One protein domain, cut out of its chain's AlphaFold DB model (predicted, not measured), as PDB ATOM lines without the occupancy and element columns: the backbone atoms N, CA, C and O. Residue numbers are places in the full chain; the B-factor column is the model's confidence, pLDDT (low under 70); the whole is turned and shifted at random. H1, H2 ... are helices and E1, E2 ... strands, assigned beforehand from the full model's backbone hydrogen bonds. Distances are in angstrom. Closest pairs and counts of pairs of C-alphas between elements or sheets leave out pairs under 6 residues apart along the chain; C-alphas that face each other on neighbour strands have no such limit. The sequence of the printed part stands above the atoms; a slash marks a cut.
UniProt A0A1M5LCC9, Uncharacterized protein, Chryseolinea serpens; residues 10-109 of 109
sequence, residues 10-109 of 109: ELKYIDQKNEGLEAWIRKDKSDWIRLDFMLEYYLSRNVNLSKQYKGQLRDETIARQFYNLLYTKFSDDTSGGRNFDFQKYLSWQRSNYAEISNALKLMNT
ATOM      1  N   GLU A  10     134.315 157.712 103.406       93.19
ATOM      2  CA  GLU A  10     134.221 157.471 104.832       93.19
ATOM      3  C   GLU A  10     134.385 158.791 105.579       93.19
ATOM      4  O   GLU A  10     135.282 159.578 105.274       93.19
ATOM      5  N   LEU A  11     133.540 159.004 106.587       93.94
ATOM      6  CA  LEU A  11     133.601 160.139 107.502       93.94
ATOM      7  C   LEU A  11     133.939 159.628 108.904       93.94
ATOM      8  O   LEU A  11     133.280 158.729 109.429       93.94
ATOM      9  N   LYS A  12     134.964 160.211 109.521       95.44
ATOM     10  CA  LYS A  12     135.436 159.866 110.862       95.44
ATOM     11  C   LYS A  12     135.432 161.098 111.753       95.44
ATOM     12  O   LYS A  12     135.982 162.129 111.385       95.44
ATOM     13  N   TYR A  13     134.888 160.947 112.956       94.44
ATOM     14  CA  TYR A  13     134.906 161.967 114.001       94.44
ATOM     15  C   TYR A  13     135.941 161.631 115.079       94.44
ATOM     16  O   TYR A  13     136.112 160.463 115.432       94.44
ATOM     17  N   ILE A  14     136.626 162.649 115.596       95.00
ATOM     18  CA  ILE A  14     137.628 162.547 116.662       95.00
ATOM     19  C   ILE A  14     137.310 163.613 117.710       95.00
ATOM     20  O   ILE A  14     137.280 164.799 117.389       95.00
ATOM     21  N   ASP A  15     137.066 163.188 118.947       91.31
ATOM     22  CA  ASP A  15     136.927 164.099 120.085       91.31
ATOM     23  C   ASP A  15     138.308 164.623 120.501       91.31
ATOM     24  O   ASP A  15     139.227 163.854 120.799       91.31
ATOM     25  N   GLN A  16     138.447 165.943 120.500       87.69
ATOM     26  CA  GLN A  16     139.590 166.675 121.008       87.69
ATOM     27  C   GLN A  16     139.158 167.311 122.332       87.69
ATOM     28  O   GLN A  16     138.720 168.455 122.351       87.69
ATOM     29  N   LYS A  17     139.309 166.587 123.451       79.75
ATOM     30  CA  LYS A  17     138.869 166.937 124.827       79.75
ATOM     31  C   LYS A  17     138.835 168.437 125.204       79.75
ATOM     32  O   LYS A  17     137.977 168.841 125.979       79.75
ATOM     33  N   ASN A  18     139.775 169.253 124.713       79.12
ATOM     34  CA  ASN A  18     139.859 170.701 124.983       79.12
ATOM     35  C   ASN A  18     139.637 171.607 123.750       79.12
ATOM     36  O   ASN A  18     139.542 172.830 123.886       79.12
ATOM     37  N   GLU A  19     139.593 171.037 122.549       79.50
ATOM     38  CA  GLU A  19     139.504 171.753 121.272       79.50
ATOM     39  C   GLU A  19     138.167 171.519 120.549       79.50
ATOM     40  O   GLU A  19     137.861 172.242 119.602       79.50
ATOM     41  N   GLY A  20     137.337 170.597 121.051       87.12
ATOM     42  CA  GLY A  20     136.021 170.263 120.512       87.12
ATOM     43  C   GLY A  20     136.054 169.021 119.627       87.12
ATOM     44  O   GLY A  20     136.852 168.116 119.831       87.12
ATOM     45  N   LEU A  21     135.182 168.965 118.624       93.69
ATOM     46  CA  LEU A  21     135.146 167.848 117.681       93.69
ATOM     47  C   LEU A  21     136.001 168.154 116.445       93.69
ATOM     48  O   LEU A  21     136.029 169.283 115.953       93.69
ATOM     49  N   GLU A  22     136.634 167.131 115.884       95.06
ATOM     50  CA  GLU A  22     137.303 167.169 114.586       95.06
ATOM     51  C   GLU A  22     136.703 166.110 113.655       95.06
ATOM     52  O   GLU A  22     136.384 165.004 114.093       95.06
ATOM     53  N   ALA A  23     136.548 166.430 112.369       96.69
ATOM     54  CA  ALA A  23     136.063 165.489 111.364       96.69
ATOM     55  C   ALA A  23     137.080 165.293 110.236       96.69
ATOM     56  O   ALA A  23     137.763 166.227 109.814       96.69
ATOM     57  N   TRP A  24     137.153 164.064 109.740       97.50
ATOM     58  CA  TRP A  24     138.048 163.634 108.674       97.50
ATOM     59  C   TRP A  24     137.281 162.848 107.627       97.50
ATOM     60  O   TRP A  24     136.393 162.069 107.964       97.50
ATOM     61  N   ILE A  25     137.678 163.002 106.370       95.75
ATOM     62  CA  ILE A  25     137.128 162.272 105.233       95.75
ATOM     63  C   ILE A  25     138.220 161.470 104.525       95.75
ATOM     64  O   ILE A  25     139.370 161.905 104.454       95.75
ATOM     65  N   ARG A  26     137.873 160.311 103.975       93.44
ATOM     66  CA  ARG A  26     138.724 159.572 103.028       93.44
ATOM     67  C   ARG A  26     137.870 158.851 101.998       93.44
ATOM     68  O   ARG A  26     136.678 158.666 102.214       93.44
ATOM     69  N   LYS A  27     138.483 158.396 100.911       90.44
ATOM     70  CA  LYS A  27     137.852 157.506  99.938       90.44
ATOM     71  C   LYS A  27     138.734 156.285  99.720       90.44
ATOM     72  O   LYS A  27     139.905 156.424  99.363       90.44
ATOM     73  N   ASP A  28     138.173 155.095  99.900       87.69
ATOM     74  CA  ASP A  28     138.907 153.831  99.800       87.69
ATOM     75  C   ASP A  28     140.197 153.839 100.659       87.69
ATOM     76  O   ASP A  28     140.176 154.044 101.871       87.69
ATOM     77  N   LYS A  29     141.356 153.625 100.022       84.88
ATOM     78  CA  LYS A  29     142.682 153.613 100.656       84.88
ATOM     79  C   LYS A  29     143.410 154.958 100.553       84.88
ATOM     80  O   LYS A  29     144.632 154.981 100.692       84.88
ATOM     81  N   SER A  30     142.703 156.055 100.263       87.81
ATOM     82  CA  SER A  30     143.308 157.388 100.293       87.81
ATOM     83  C   SER A  30     143.709 157.774 101.715       87.81
ATOM     84  O   SER A  30     143.172 157.266 102.703       87.81
ATOM     85  N   ASP A  31     144.616 158.740 101.809       91.06
ATOM     86  CA  ASP A  31     144.901 159.409 103.070       91.06
ATOM     87  C   ASP A  31     143.638 160.091 103.615       91.06
ATOM     88  O   ASP A  31     142.778 160.556 102.856       91.06
ATOM     89  N   TRP A  32     143.543 160.145 104.944       95.25
ATOM     90  CA  TRP A  32     142.533 160.937 105.634       95.25
ATOM     91  C   TRP A  32     142.846 162.420 105.472       95.25
ATOM     92  O   TRP A  32     143.969 162.864 105.709       95.25
ATOM     93  N   ILE A  33     141.826 163.191 105.122       94.94
ATOM     94  CA  ILE A  33     141.892 164.642 105.006       94.94
ATOM     95  C   ILE A  33     140.958 165.252 106.040       94.94
ATOM     96  O   ILE A  33     139.812 164.824 106.174       94.94
ATOM     97  N   ARG A  34     141.441 166.259 106.766       96.19
ATOM     98  CA  ARG A  34     140.614 167.007 107.709       96.19
ATOM     99  C   ARG A  34     139.542 167.787 106.948       96.19
ATOM    100  O   ARG A  34     139.829 168.451 105.954       96.19
ATOM    101  N   LEU A  35     138.311 167.703 107.429       96.50
ATOM    102  CA  LEU A  35     137.181 168.465 106.922       96.50
ATOM    103  C   LEU A  35     137.153 169.822 107.633       96.50
ATOM    104  O   LEU A  35     136.612 169.938 108.725       96.50
ATOM    105  N   ASP A  36     137.795 170.832 107.055       95.62
ATOM    106  CA  ASP A  36     137.962 172.156 107.663       95.62
ATOM    107  C   ASP A  36     137.831 173.298 106.635       95.62
ATOM    108  O   ASP A  36     137.469 173.091 105.473       95.62
ATOM    109  N   PHE A  37     138.140 174.524 107.066       95.94
ATOM    110  CA  PHE A  37     138.071 175.710 106.213       95.94
ATOM    111  C   PHE A  37     139.067 175.687 105.043       95.94
ATOM    112  O   PHE A  37     138.830 176.361 104.041       95.94
ATOM    113  N   MET A  38     140.174 174.937 105.131       96.50
ATOM    114  CA  MET A  38     141.110 174.808 104.010       96.50
ATOM    115  C   MET A  38     140.492 173.967 102.901       96.50
ATOM    116  O   MET A  38     140.613 174.321 101.727       96.50
ATOM    117  N   LEU A  39     139.782 172.898 103.269       96.69
ATOM    118  CA  LEU A  39     139.040 172.096 102.304       96.69
ATOM    119  C   LEU A  39     137.882 172.898 101.697       96.69
ATOM    120  O   LEU A  39     137.712 172.891 100.478       96.69
ATOM    121  N   GLU A  40     137.140 173.651 102.515       97.19
ATOM    122  CA  GLU A  40     136.091 174.564 102.033       97.19
ATOM    123  C   GLU A  40     136.642 175.562 101.001       97.19
ATOM    124  O   GLU A  40     136.078 175.721  99.910       97.19
ATOM    125  N   TYR A  41     137.781 176.186 101.317       96.94
ATOM    126  CA  TYR A  41     138.447 177.140 100.438       96.94
ATOM    127  C   TYR A  41     138.939 176.493  99.148       96.94
ATOM    128  O   TYR A  41     138.763 177.055  98.070       96.94
ATOM    129  N   TYR A  42     139.535 175.307  99.230       96.12
ATOM    130  CA  TYR A  42     140.017 174.605  98.047       96.12
ATOM    131  C   TYR A  42     138.887 174.300  97.057       96.12
ATOM    132  O   TYR A  42     139.068 174.467  95.849       96.12
ATOM    133  N   LEU A  43     137.721 173.896  97.566       94.56
ATOM    134  CA  LEU A  43     136.555 173.563  96.749       94.56
ATOM    135  C   LEU A  43     135.866 174.804  96.175       94.56
ATOM    136  O   LEU A  43     135.489 174.822  95.007       94.56
ATOM    137  N   SER A  44     135.698 175.845  96.992       93.81
ATOM    138  CA  SER A  44     134.752 176.930  96.697       93.81
ATOM    139  C   SER A  44     135.357 178.334  96.677       93.81
ATOM    140  O   SER A  44     134.644 179.313  96.448       93.81
ATOM    141  N   ARG A  45     136.667 178.450  96.925       94.62
ATOM    142  CA  ARG A  45     137.429 179.709  97.015       94.62
ATOM    143  C   ARG A  45     136.876 180.714  98.031       94.62
ATOM    144  O   ARG A  45     137.181 181.901  97.957       94.62
ATOM    145  N   ASN A  46     136.103 180.240  99.004       94.56
ATOM    146  CA  ASN A  46     135.598 181.013 100.132       94.56
ATOM    147  C   ASN A  46     135.572 180.151 101.408       94.56
ATOM    148  O   ASN A  46     135.877 178.964 101.360       94.56
ATOM    149  N   VAL A  47     135.268 180.776 102.544       96.56
ATOM    150  CA  VAL A  47     135.255 180.139 103.878       96.56
ATOM    151  C   VAL A  47     134.024 180.565 104.683       96.56
ATOM    152  O   VAL A  47     134.077 180.723 105.902       96.56
ATOM    153  N   ASN A  48     132.927 180.882 103.991       95.94
ATOM    154  CA  ASN A  48     131.762 181.514 104.609       95.94
ATOM    155  C   ASN A  48     131.114 180.613 105.664       95.94
ATOM    156  O   ASN A  48     130.738 181.104 106.730       95.94
ATOM    157  N   LEU A  49     131.029 179.307 105.397       95.88
ATOM    158  CA  LEU A  49     130.464 178.360 106.348       95.88
ATOM    159  C   LEU A  49     131.381 178.236 107.565       95.88
ATOM    160  O   LEU A  49     130.929 178.415 108.692       95.88
ATOM    161  N   SER A  50     132.683 178.028 107.361       96.25
ATOM    162  CA  SER A  50     133.640 177.975 108.473       96.25
ATOM    163  C   SER A  50     133.633 179.244 109.324       96.25
ATOM    164  O   SER A  50     133.711 179.159 110.551       96.25
ATOM    165  N   LYS A  51     133.481 180.427 108.715       95.94
ATOM    166  CA  LYS A  51     133.350 181.696 109.445       95.94
ATOM    167  C   LYS A  51     132.130 181.741 110.350       95.94
ATOM    168  O   LYS A  51     132.263 182.169 111.493       95.94
ATOM    169  N   GLN A  52     130.969 181.307 109.859       95.88
ATOM    170  CA  GLN A  52     129.721 181.325 110.625       95.88
ATOM    171  C   GLN A  52     129.851 180.564 111.954       95.88
ATOM    172  O   GLN A  52     129.260 180.965 112.954       95.88
ATOM    173  N   TYR A  53     130.652 179.497 111.966       94.88
ATOM    174  CA  TYR A  53     130.852 178.623 113.120       94.88
ATOM    175  C   TYR A  53     132.171 178.887 113.875       94.88
ATOM    176  O   TYR A  53     132.504 178.175 114.831       94.88
ATOM    177  N   LYS A  54     132.934 179.926 113.493       91.44
ATOM    178  CA  LYS A  54     134.214 180.287 114.126       91.44
ATOM    179  C   LYS A  54     134.026 180.496 115.632       91.44
ATOM    180  O   LYS A  54     133.129 181.213 116.066       91.44
ATOM    181  N   GLY A  55     134.892 179.870 116.429       90.12
ATOM    182  CA  GLY A  55     134.883 179.986 117.893       90.12
ATOM    183  C   GLY A  55     133.791 179.183 118.610       90.12
ATOM    184  O   GLY A  55     133.779 179.170 119.835       90.12
ATOM    185  N   GLN A  56     132.917 178.485 117.878       92.25
ATOM    186  CA  GLN A  56     131.784 177.746 118.450       92.25
ATOM    187  C   GLN A  56     131.978 176.220 118.419       92.25
ATOM    188  O   GLN A  56     131.235 175.494 119.066       92.25
ATOM    189  N   LEU A  57     133.011 175.720 117.728       90.31
ATOM    190  CA  LEU A  57     133.247 174.280 117.513       90.31
ATOM    191  C   LEU A  57     133.656 173.486 118.770       90.31
ATOM    192  O   LEU A  57     133.864 172.277 118.688       90.31
ATOM    193  N   ARG A  58     133.758 174.149 119.929       90.81
ATOM    194  CA  ARG A  58     133.902 173.488 121.236       90.81
ATOM    195  C   ARG A  58     132.593 172.876 121.734       90.81
ATOM    196  O   ARG A  58     132.637 171.954 122.537       90.81
ATOM    197  N   ASP A  59     131.452 173.385 121.277       93.31
ATOM    198  CA  ASP A  59     130.162 172.738 121.498       93.31
ATOM    199  C   ASP A  59     130.025 171.587 120.495       93.31
ATOM    200  O   ASP A  59     129.980 171.806 119.283       93.31
ATOM    201  N   GLU A  60     129.978 170.349 120.991       91.69
ATOM    202  CA  GLU A  60     129.886 169.157 120.145       91.69
ATOM    203  C   GLU A  60     128.657 169.149 119.230       91.69
ATOM    204  O   GLU A  60     128.735 168.651 118.105       91.69
ATOM    205  N   THR A  61     127.522 169.684 119.685       94.06
ATOM    206  CA  THR A  61     126.290 169.724 118.890       94.06
ATOM    207  C   THR A  61     126.486 170.646 117.695       94.06
ATOM    208  O   THR A  61     126.212 170.263 116.554       94.06
ATOM    209  N   ILE A  62     127.045 171.831 117.949       95.44
ATOM    210  CA  ILE A  62     127.379 172.807 116.912       95.44
ATOM    211  C   ILE A  62     128.445 172.240 115.966       95.44
ATOM    212  O   ILE A  62     128.313 172.349 114.747       95.44
ATOM    213  N   ALA A  63     129.478 171.588 116.501       94.62
ATOM    214  CA  ALA A  63     130.552 171.019 115.698       94.62
ATOM    215  C   ALA A  63     130.051 169.907 114.764       94.62
ATOM    216  O   ALA A  63     130.383 169.903 113.579       94.62
ATOM    217  N   ARG A  64     129.195 168.997 115.249       94.50
ATOM    218  CA  ARG A  64     128.557 167.967 114.406       94.50
ATOM    219  C   ARG A  64     127.717 168.588 113.300       94.50
ATOM    220  O   ARG A  64     127.800 168.141 112.160       94.50
ATOM    221  N   GLN A  65     126.929 169.615 113.619       96.00
ATOM    222  CA  GLN A  65     126.147 170.333 112.616       96.00
ATOM    223  C   GLN A  65     127.059 170.937 111.540       96.00
ATOM    224  O   GLN A  65     126.825 170.724 110.352       96.00
ATOM    225  N   PHE A  66     128.117 171.634 111.951       96.44
ATOM    226  CA  PHE A  66     129.099 172.236 111.053       96.44
ATOM    227  C   PHE A  66     129.765 171.209 110.126       96.44
ATOM    228  O   PHE A  66     129.752 171.384 108.908       96.44
ATOM    229  N   TYR A  67     130.305 170.115 110.672       96.69
ATOM    230  CA  TYR A  67     130.985 169.107 109.857       96.69
ATOM    231  C   TYR A  67     130.028 168.342 108.943       96.69
ATOM    232  O   TYR A  67     130.406 168.024 107.819       96.69
ATOM    233  N   ASN A  68     128.780 168.103 109.353       95.81
ATOM    234  CA  ASN A  68     127.774 167.546 108.447       95.81
ATOM    235  C   ASN A  68     127.499 168.494 107.270       95.81
ATOM    236  O   ASN A  68     127.455 168.042 106.131       95.81
ATOM    237  N   LEU A  69     127.374 169.804 107.514       97.19
ATOM    238  CA  LEU A  69     127.176 170.792 106.446       97.19
ATOM    239  C   LEU A  69     128.376 170.856 105.489       97.19
ATOM    240  O   LEU A  69     128.188 170.842 104.271       97.19
ATOM    241  N   LEU A  70     129.606 170.873 106.016       96.88
ATOM    242  CA  LEU A  70     130.811 170.817 105.185       96.88
ATOM    243  C   LEU A  70     130.904 169.513 104.388       96.88
ATOM    244  O   LEU A  70     131.298 169.544 103.224       96.88
ATOM    245  N   TYR A  71     130.538 168.379 104.985       96.50
ATOM    246  CA  TYR A  71     130.562 167.087 104.307       96.50
ATOM    247  C   TYR A  71     129.531 167.011 103.179       96.50
ATOM    248  O   TYR A  71     129.843 166.506 102.099       96.50
ATOM    249  N   THR A  72     128.327 167.546 103.394       95.50
ATOM    250  CA  THR A  72     127.313 167.683 102.342       95.50
ATOM    251  C   THR A  72     127.856 168.527 101.197       95.50
ATOM    252  O   THR A  72     127.857 168.071 100.059       95.50
ATOM    253  N   LYS A  73     128.439 169.696 101.495       95.19
ATOM    254  CA  LYS A  73     129.051 170.552 100.472       95.19
ATOM    255  C   LYS A  73     130.172 169.842  99.708       95.19
ATOM    256  O   LYS A  73     130.213 169.905  98.485       95.19
ATOM    257  N   PHE A  74     131.064 169.152 100.419       95.75
ATOM    258  CA  PHE A  74     132.095 168.318  99.805       95.75
ATOM    259  C   PHE A  74     131.471 167.280  98.870       95.75
ATOM    260  O   PHE A  74     131.913 167.130  97.733       95.75
ATOM    261  N   SER A  75     130.444 166.569  99.333       93.94
ATOM    262  CA  SER A  75     129.780 165.519  98.565       93.94
ATOM    263  C   SER A  75     129.120 166.081  97.307       93.94
ATOM    264  O   SER A  75     129.292 165.505  96.235       93.94
ATOM    265  N   ASP A  76     128.454 167.226  97.396       94.06
ATOM    266  CA  ASP A  76     127.824 167.879  96.249       94.06
ATOM    267  C   ASP A  76     128.875 168.336  95.222       94.06
ATOM    268  O   ASP A  76     128.810 167.956  94.051       94.06
ATOM    269  N   ASP A  77     129.912 169.054  95.673       93.81
ATOM    270  CA  ASP A  77     130.959 169.623  94.808       93.81
ATOM    271  C   ASP A  77     131.834 168.538  94.143       93.81
ATOM    272  O   ASP A  77     132.476 168.778  93.117       93.81
ATOM    273  N   THR A  78     131.880 167.327  94.708       93.06
ATOM    274  CA  THR A  78     132.789 166.253  94.265       93.06
ATOM    275  C   THR A  78     132.084 164.985  93.790       93.06
ATOM    276  O   THR A  78     132.750 163.995  93.470       93.06
ATOM    277  N   SER A  79     130.748 165.000  93.710       92.12
ATOM    278  CA  SER A  79     129.923 163.824  93.398       92.12
ATOM    279  C   SER A  79     130.183 162.656  94.363       92.12
ATOM    280  O   SER A  79     130.566 161.559  93.949       92.12
ATOM    281  N   GLY A  80     130.037 162.920  95.662       89.25
ATOM    282  CA  GLY A  80     130.314 161.978  96.748       89.25
ATOM    283  C   GLY A  80     131.778 161.549  96.767       89.25
ATOM    284  O   GLY A  80     132.071 160.360  96.789       89.25
ATOM    285  N   GLY A  81     132.711 162.495  96.621       90.94
ATOM    286  CA  GLY A  81     134.153 162.240  96.542       90.94
ATOM    287  C   GLY A  81     134.616 161.535  95.266       90.94
ATOM    288  O   GLY A  81     135.807 161.240  95.125       90.94
ATOM    289  N   ARG A  82     133.727 161.239  94.306       89.44
ATOM    290  CA  ARG A  82     134.102 160.520  93.081       89.44
ATOM    291  C   ARG A  82     135.124 161.291  92.253       89.44
ATOM    292  O   ARG A  82     136.090 160.681  91.803       89.44
ATOM    293  N   ASN A  83     134.919 162.598  92.129       90.94
ATOM    294  CA  ASN A  83     135.727 163.501  91.312       90.94
ATOM    295  C   ASN A  83     136.772 164.275  92.133       90.94
ATOM    296  O   ASN A  83     137.419 165.177  91.605       90.94
ATOM    297  N   PHE A  84     136.936 163.951  93.420       93.69
ATOM    298  CA  PHE A  84     137.926 164.604  94.270       93.69
ATOM    299  C   PHE A  84     139.287 163.914  94.174       93.69
ATOM    300  O   PHE A  84     139.413 162.718  94.439       93.69
ATOM    301  N   ASP A  85     140.318 164.686  93.843       93.88
ATOM    302  CA  ASP A  85     141.705 164.228  93.869       93.88
ATOM    303  C   ASP A  85     142.345 164.557  95.228       93.88
ATOM    304  O   ASP A  85     142.854 165.657  95.465       93.88
ATOM    305  N   PHE A  86     142.295 163.571  96.128       93.75
ATOM    306  CA  PHE A  86     142.822 163.650  97.494       93.75
ATOM    307  C   PHE A  86     144.331 163.952  97.519       93.75
ATOM    308  O   PHE A  86     144.791 164.754  98.332       93.75
ATOM    309  N   GLN A  87     145.111 163.356  96.611       93.19
ATOM    310  CA  GLN A  87     146.565 163.550  96.570       93.19
ATOM    311  C   GLN A  87     146.928 164.940  96.052       93.19
ATOM    312  O   GLN A  87     147.819 165.599  96.596       93.19
ATOM    313  N   LYS A  88     146.194 165.439  95.052       94.44
ATOM    314  CA  LYS A  88     146.345 166.820  94.585       94.44
ATOM    315  C   LYS A  88     146.025 167.830  95.683       94.44
ATOM    316  O   LYS A  88     146.767 168.799  95.824       94.44
ATOM    317  N   TYR A  89     144.981 167.597  96.481       95.31
ATOM    318  CA  TYR A  89     144.673 168.452  97.630       95.31
ATOM    319  C   TYR A  89     145.802 168.461  98.670       95.31
ATOM    320  O   TYR A  89     146.253 169.529  99.081       95.31
ATOM    321  N   LEU A  90     146.318 167.292  99.056       93.12
ATOM    322  CA  LEU A  90     147.425 167.200 100.016       93.12
ATOM    323  C   LEU A  90     148.703 167.866  99.492       93.12
ATOM    324  O   LEU A  90     149.409 168.546 100.238       93.12
ATOM    325  N   SER A  91     148.991 167.716  98.199       93.50
ATOM    326  CA  SER A  91     150.101 168.414  97.543       93.50
ATOM    327  C   SER A  91     149.901 169.934  97.554       93.50
ATOM    328  O   SER A  91     150.831 170.683  97.876       93.50
ATOM    329  N   TRP A  92     148.673 170.393  97.285       93.88
ATOM    330  CA  TRP A  92     148.292 171.802  97.368       93.88
ATOM    331  C   TRP A  92     148.498 172.370  98.781       93.88
ATOM    332  O   TRP A  92     149.127 173.420  98.909       93.88
ATOM    333  N   GLN A  93     148.097 171.646  99.833       90.25
ATOM    334  CA  GLN A  93     148.323 172.054 101.228       90.25
ATOM    335  C   GLN A  93     149.810 172.185 101.598       90.25
ATOM    336  O   GLN A  93     150.156 172.962 102.483       90.25
ATOM    337  N   ARG A  94     150.707 171.429 100.953       89.12
ATOM    338  CA  ARG A  94     152.153 171.477 101.244       89.12
ATOM    339  C   ARG A  94     152.896 172.544 100.450       89.12
ATOM    340  O   ARG A  94     153.904 173.057 100.922       89.12
ATOM    341  N   SER A  95     152.425 172.851  99.244       83.81
ATOM    342  CA  SER A  95     153.243 173.543  98.235       83.81
ATOM    343  C   SER A  95     152.699 174.909  97.821       83.81
ATOM    344  O   SER A  95     153.365 175.621  97.074       83.81
ATOM    345  N   ASN A  96     151.501 175.297  98.276       82.25
ATOM    346  CA  ASN A  96     150.823 176.494  97.783       82.25
ATOM    347  C   ASN A  96     150.638 177.575  98.859       82.25
ATOM    348  O   ASN A  96     149.528 177.887  99.294       82.25
ATOM    349  N   TYR A  97     151.760 178.168  99.281       85.25
ATOM    350  CA  TYR A  97     151.801 179.149 100.371       85.25
ATOM    351  C   TYR A  97     150.891 180.366 100.134       85.25
ATOM    352  O   TYR A  97     150.243 180.846 101.062       85.25
ATOM    353  N   ALA A  98     150.810 180.856  98.892       87.50
ATOM    354  CA  ALA A  98     149.973 182.006  98.550       87.50
ATOM    355  C   ALA A  98     148.478 181.710  98.754       87.50
ATOM    356  O   ALA A  98     147.767 182.503  99.369       87.50
ATOM    357  N   GLU A  99     148.012 180.546  98.301       89.56
ATOM    358  CA  GLU A  99     146.622 180.111  98.464       89.56
ATOM    359  C   GLU A  99     146.261 179.891  99.937       89.56
ATOM    360  O   GLU A  99     145.214 180.343 100.399       89.56
ATOM    361  N   ILE A 100     147.171 179.286 100.702       89.00
ATOM    362  CA  ILE A 100     147.029 179.119 102.154       89.00
ATOM    363  C   ILE A 100     146.934 180.483 102.846       89.00
ATOM    364  O   ILE A 100     146.063 180.695 103.691       89.00
ATOM    365  N   SER A 101     147.784 181.438 102.461       90.94
ATOM    366  CA  SER A 101     147.743 182.804 102.990       90.94
ATOM    367  C   SER A 101     146.409 183.492 102.683       90.94
ATOM    368  O   SER A 101     145.841 184.146 103.557       90.94
ATOM    369  N   ASN A 102     145.870 183.314 101.476       92.81
ATOM    370  CA  ASN A 102     144.577 183.876 101.094       92.81
ATOM    371  C   ASN A 102     143.421 183.266 101.895       92.81
ATOM    372  O   ASN A 102     142.582 184.013 102.399       92.81
ATOM    373  N   ALA A 103     143.405 181.944 102.081       93.19
ATOM    374  CA  ALA A 103     142.414 181.270 102.919       93.19
ATOM    375  C   ALA A 103     142.446 181.791 104.367       93.19
ATOM    376  O   ALA A 103     141.408 182.119 104.941       93.19
ATOM    377  N   LEU A 104     143.648 181.943 104.940       93.69
ATOM    378  CA  LEU A 104     143.840 182.485 106.289       93.69
ATOM    379  C   LEU A 104     143.393 183.943 106.406       93.69
ATOM    380  O   LEU A 104     142.765 184.305 107.399       93.69
ATOM    381  N   LYS A 105     143.702 184.782 105.409       94.56
ATOM    382  CA  LYS A 105     143.215 186.167 105.363       94.56
ATOM    383  C   LYS A 105     141.702 186.187 105.366       94.56
ATOM    384  O   LYS A 105     141.131 186.832 106.233       94.56
ATOM    385  N   LEU A 106     141.068 185.421 104.472       93.88
ATOM    386  CA  LEU A 106     139.617 185.328 104.443       93.88
ATOM    387  C   LEU A 106     139.093 184.927 105.814       93.88
ATOM    388  O   LEU A 106     138.272 185.656 106.333       93.88
ATOM    389  N   MET A 107     139.603 183.869 106.445       94.62
ATOM    390  CA  MET A 107     139.130 183.401 107.756       94.62
ATOM    391  C   MET A 107     139.251 184.441 108.891       94.62
ATOM    392  O   MET A 107     138.573 184.326 109.919       94.62
ATOM    393  N   ASN A 108     140.115 185.446 108.732       89.75
ATOM    394  CA  ASN A 108     140.387 186.480 109.730       89.75
ATOM    395  C   ASN A 108     139.769 187.850 109.426       89.75
ATOM    396  O   ASN A 108     139.750 188.680 110.333       89.75
ATOM    397  N   THR A 109     139.261 188.071 108.213       80.69
ATOM    398  CA  THR A 109     138.426 189.232 107.866       80.69
ATOM    399  C   THR A 109     137.002 189.051 108.372       80.69
ATOM    400  O   THR A 109     136.433 190.034 108.878       80.69
TER     401      THR A 109
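What this domain is: This is residues 10 to 109 of the 109 residues of an uncharacterized protein of Chryseolinea serpens (UniProt A0A1M5LCC9). A hairpin of two strands, E1 and E2, lies alongside the long helix H3, and the short helix H1 sits in the middle of the other helices, packed on H3 and H5 with H2 and H4 close by. The 100 printed residues hold two strands and five helices in the order E1 E2 H1 H2 H3 H4 H5; the sheet, E1 - E2, is antiparallel, and the class is mixed, helices and strands. The whole is compact, with a radius of gyration of the C-alphas of 13.2 A and spans of 32 by 32 by 23 A.

Where its parts are: Find C-alpha 10 at (134.221, 157.471, 104.832); from there E1, residues 10 to 16, runs 19.4 A, and E2, residues 20 to 27, runs 24.3 A. H3, residues 60 to 78, begins at C-alpha 60 (129.886, 169.157, 120.145) and covers 26.2 A. H1 is residues 37 to 44, H2 48 to 52, H4 86 to 95 with 14.4 A, and H5 97 to 108 with 16.5 A, ending at C-alpha 108 (140.387, 186.480, 109.730).

How they stand to each other: In the hairpin E1 and E2, look for N 12 and O 24, 2.8 A apart and within hydrogen-bond range. The closest C-alphas of E2 and H3 are those of Leu 21 and Ala 63, 5.9 A. Residues 70 to 77 of H3 touch H1, closest at the C-alphas of Leu 43 and Asp 77, 7.1 A, at a shallow tilt of 29 degrees, the same way. H5 touches H1, about perpendicular at 74 degrees, with the C-alphas of Tyr 41 and Ala 103 closest, 6.2 A. H2 and H3 only just touch, with 3 pairs of C-alphas within 8 A, closest Leu 49 and Leu 70, 7.6 A. H4 and H1 are close but not clearly touching, with the C-alphas of Tyr 42 and Tyr 89 closest, 7.7 A; H3 and H5 are apart. In H1, H2, H3, H4 and H5 every O i to N i+4 pair is within hydrogen-bond range.

The domain as a whole: The C-alphas of Lys 29 and Thr 109 are the two farthest apart, 36.6 A. The printed part has no cut, no link is long, and no printed residue is under 70 in pLDDT.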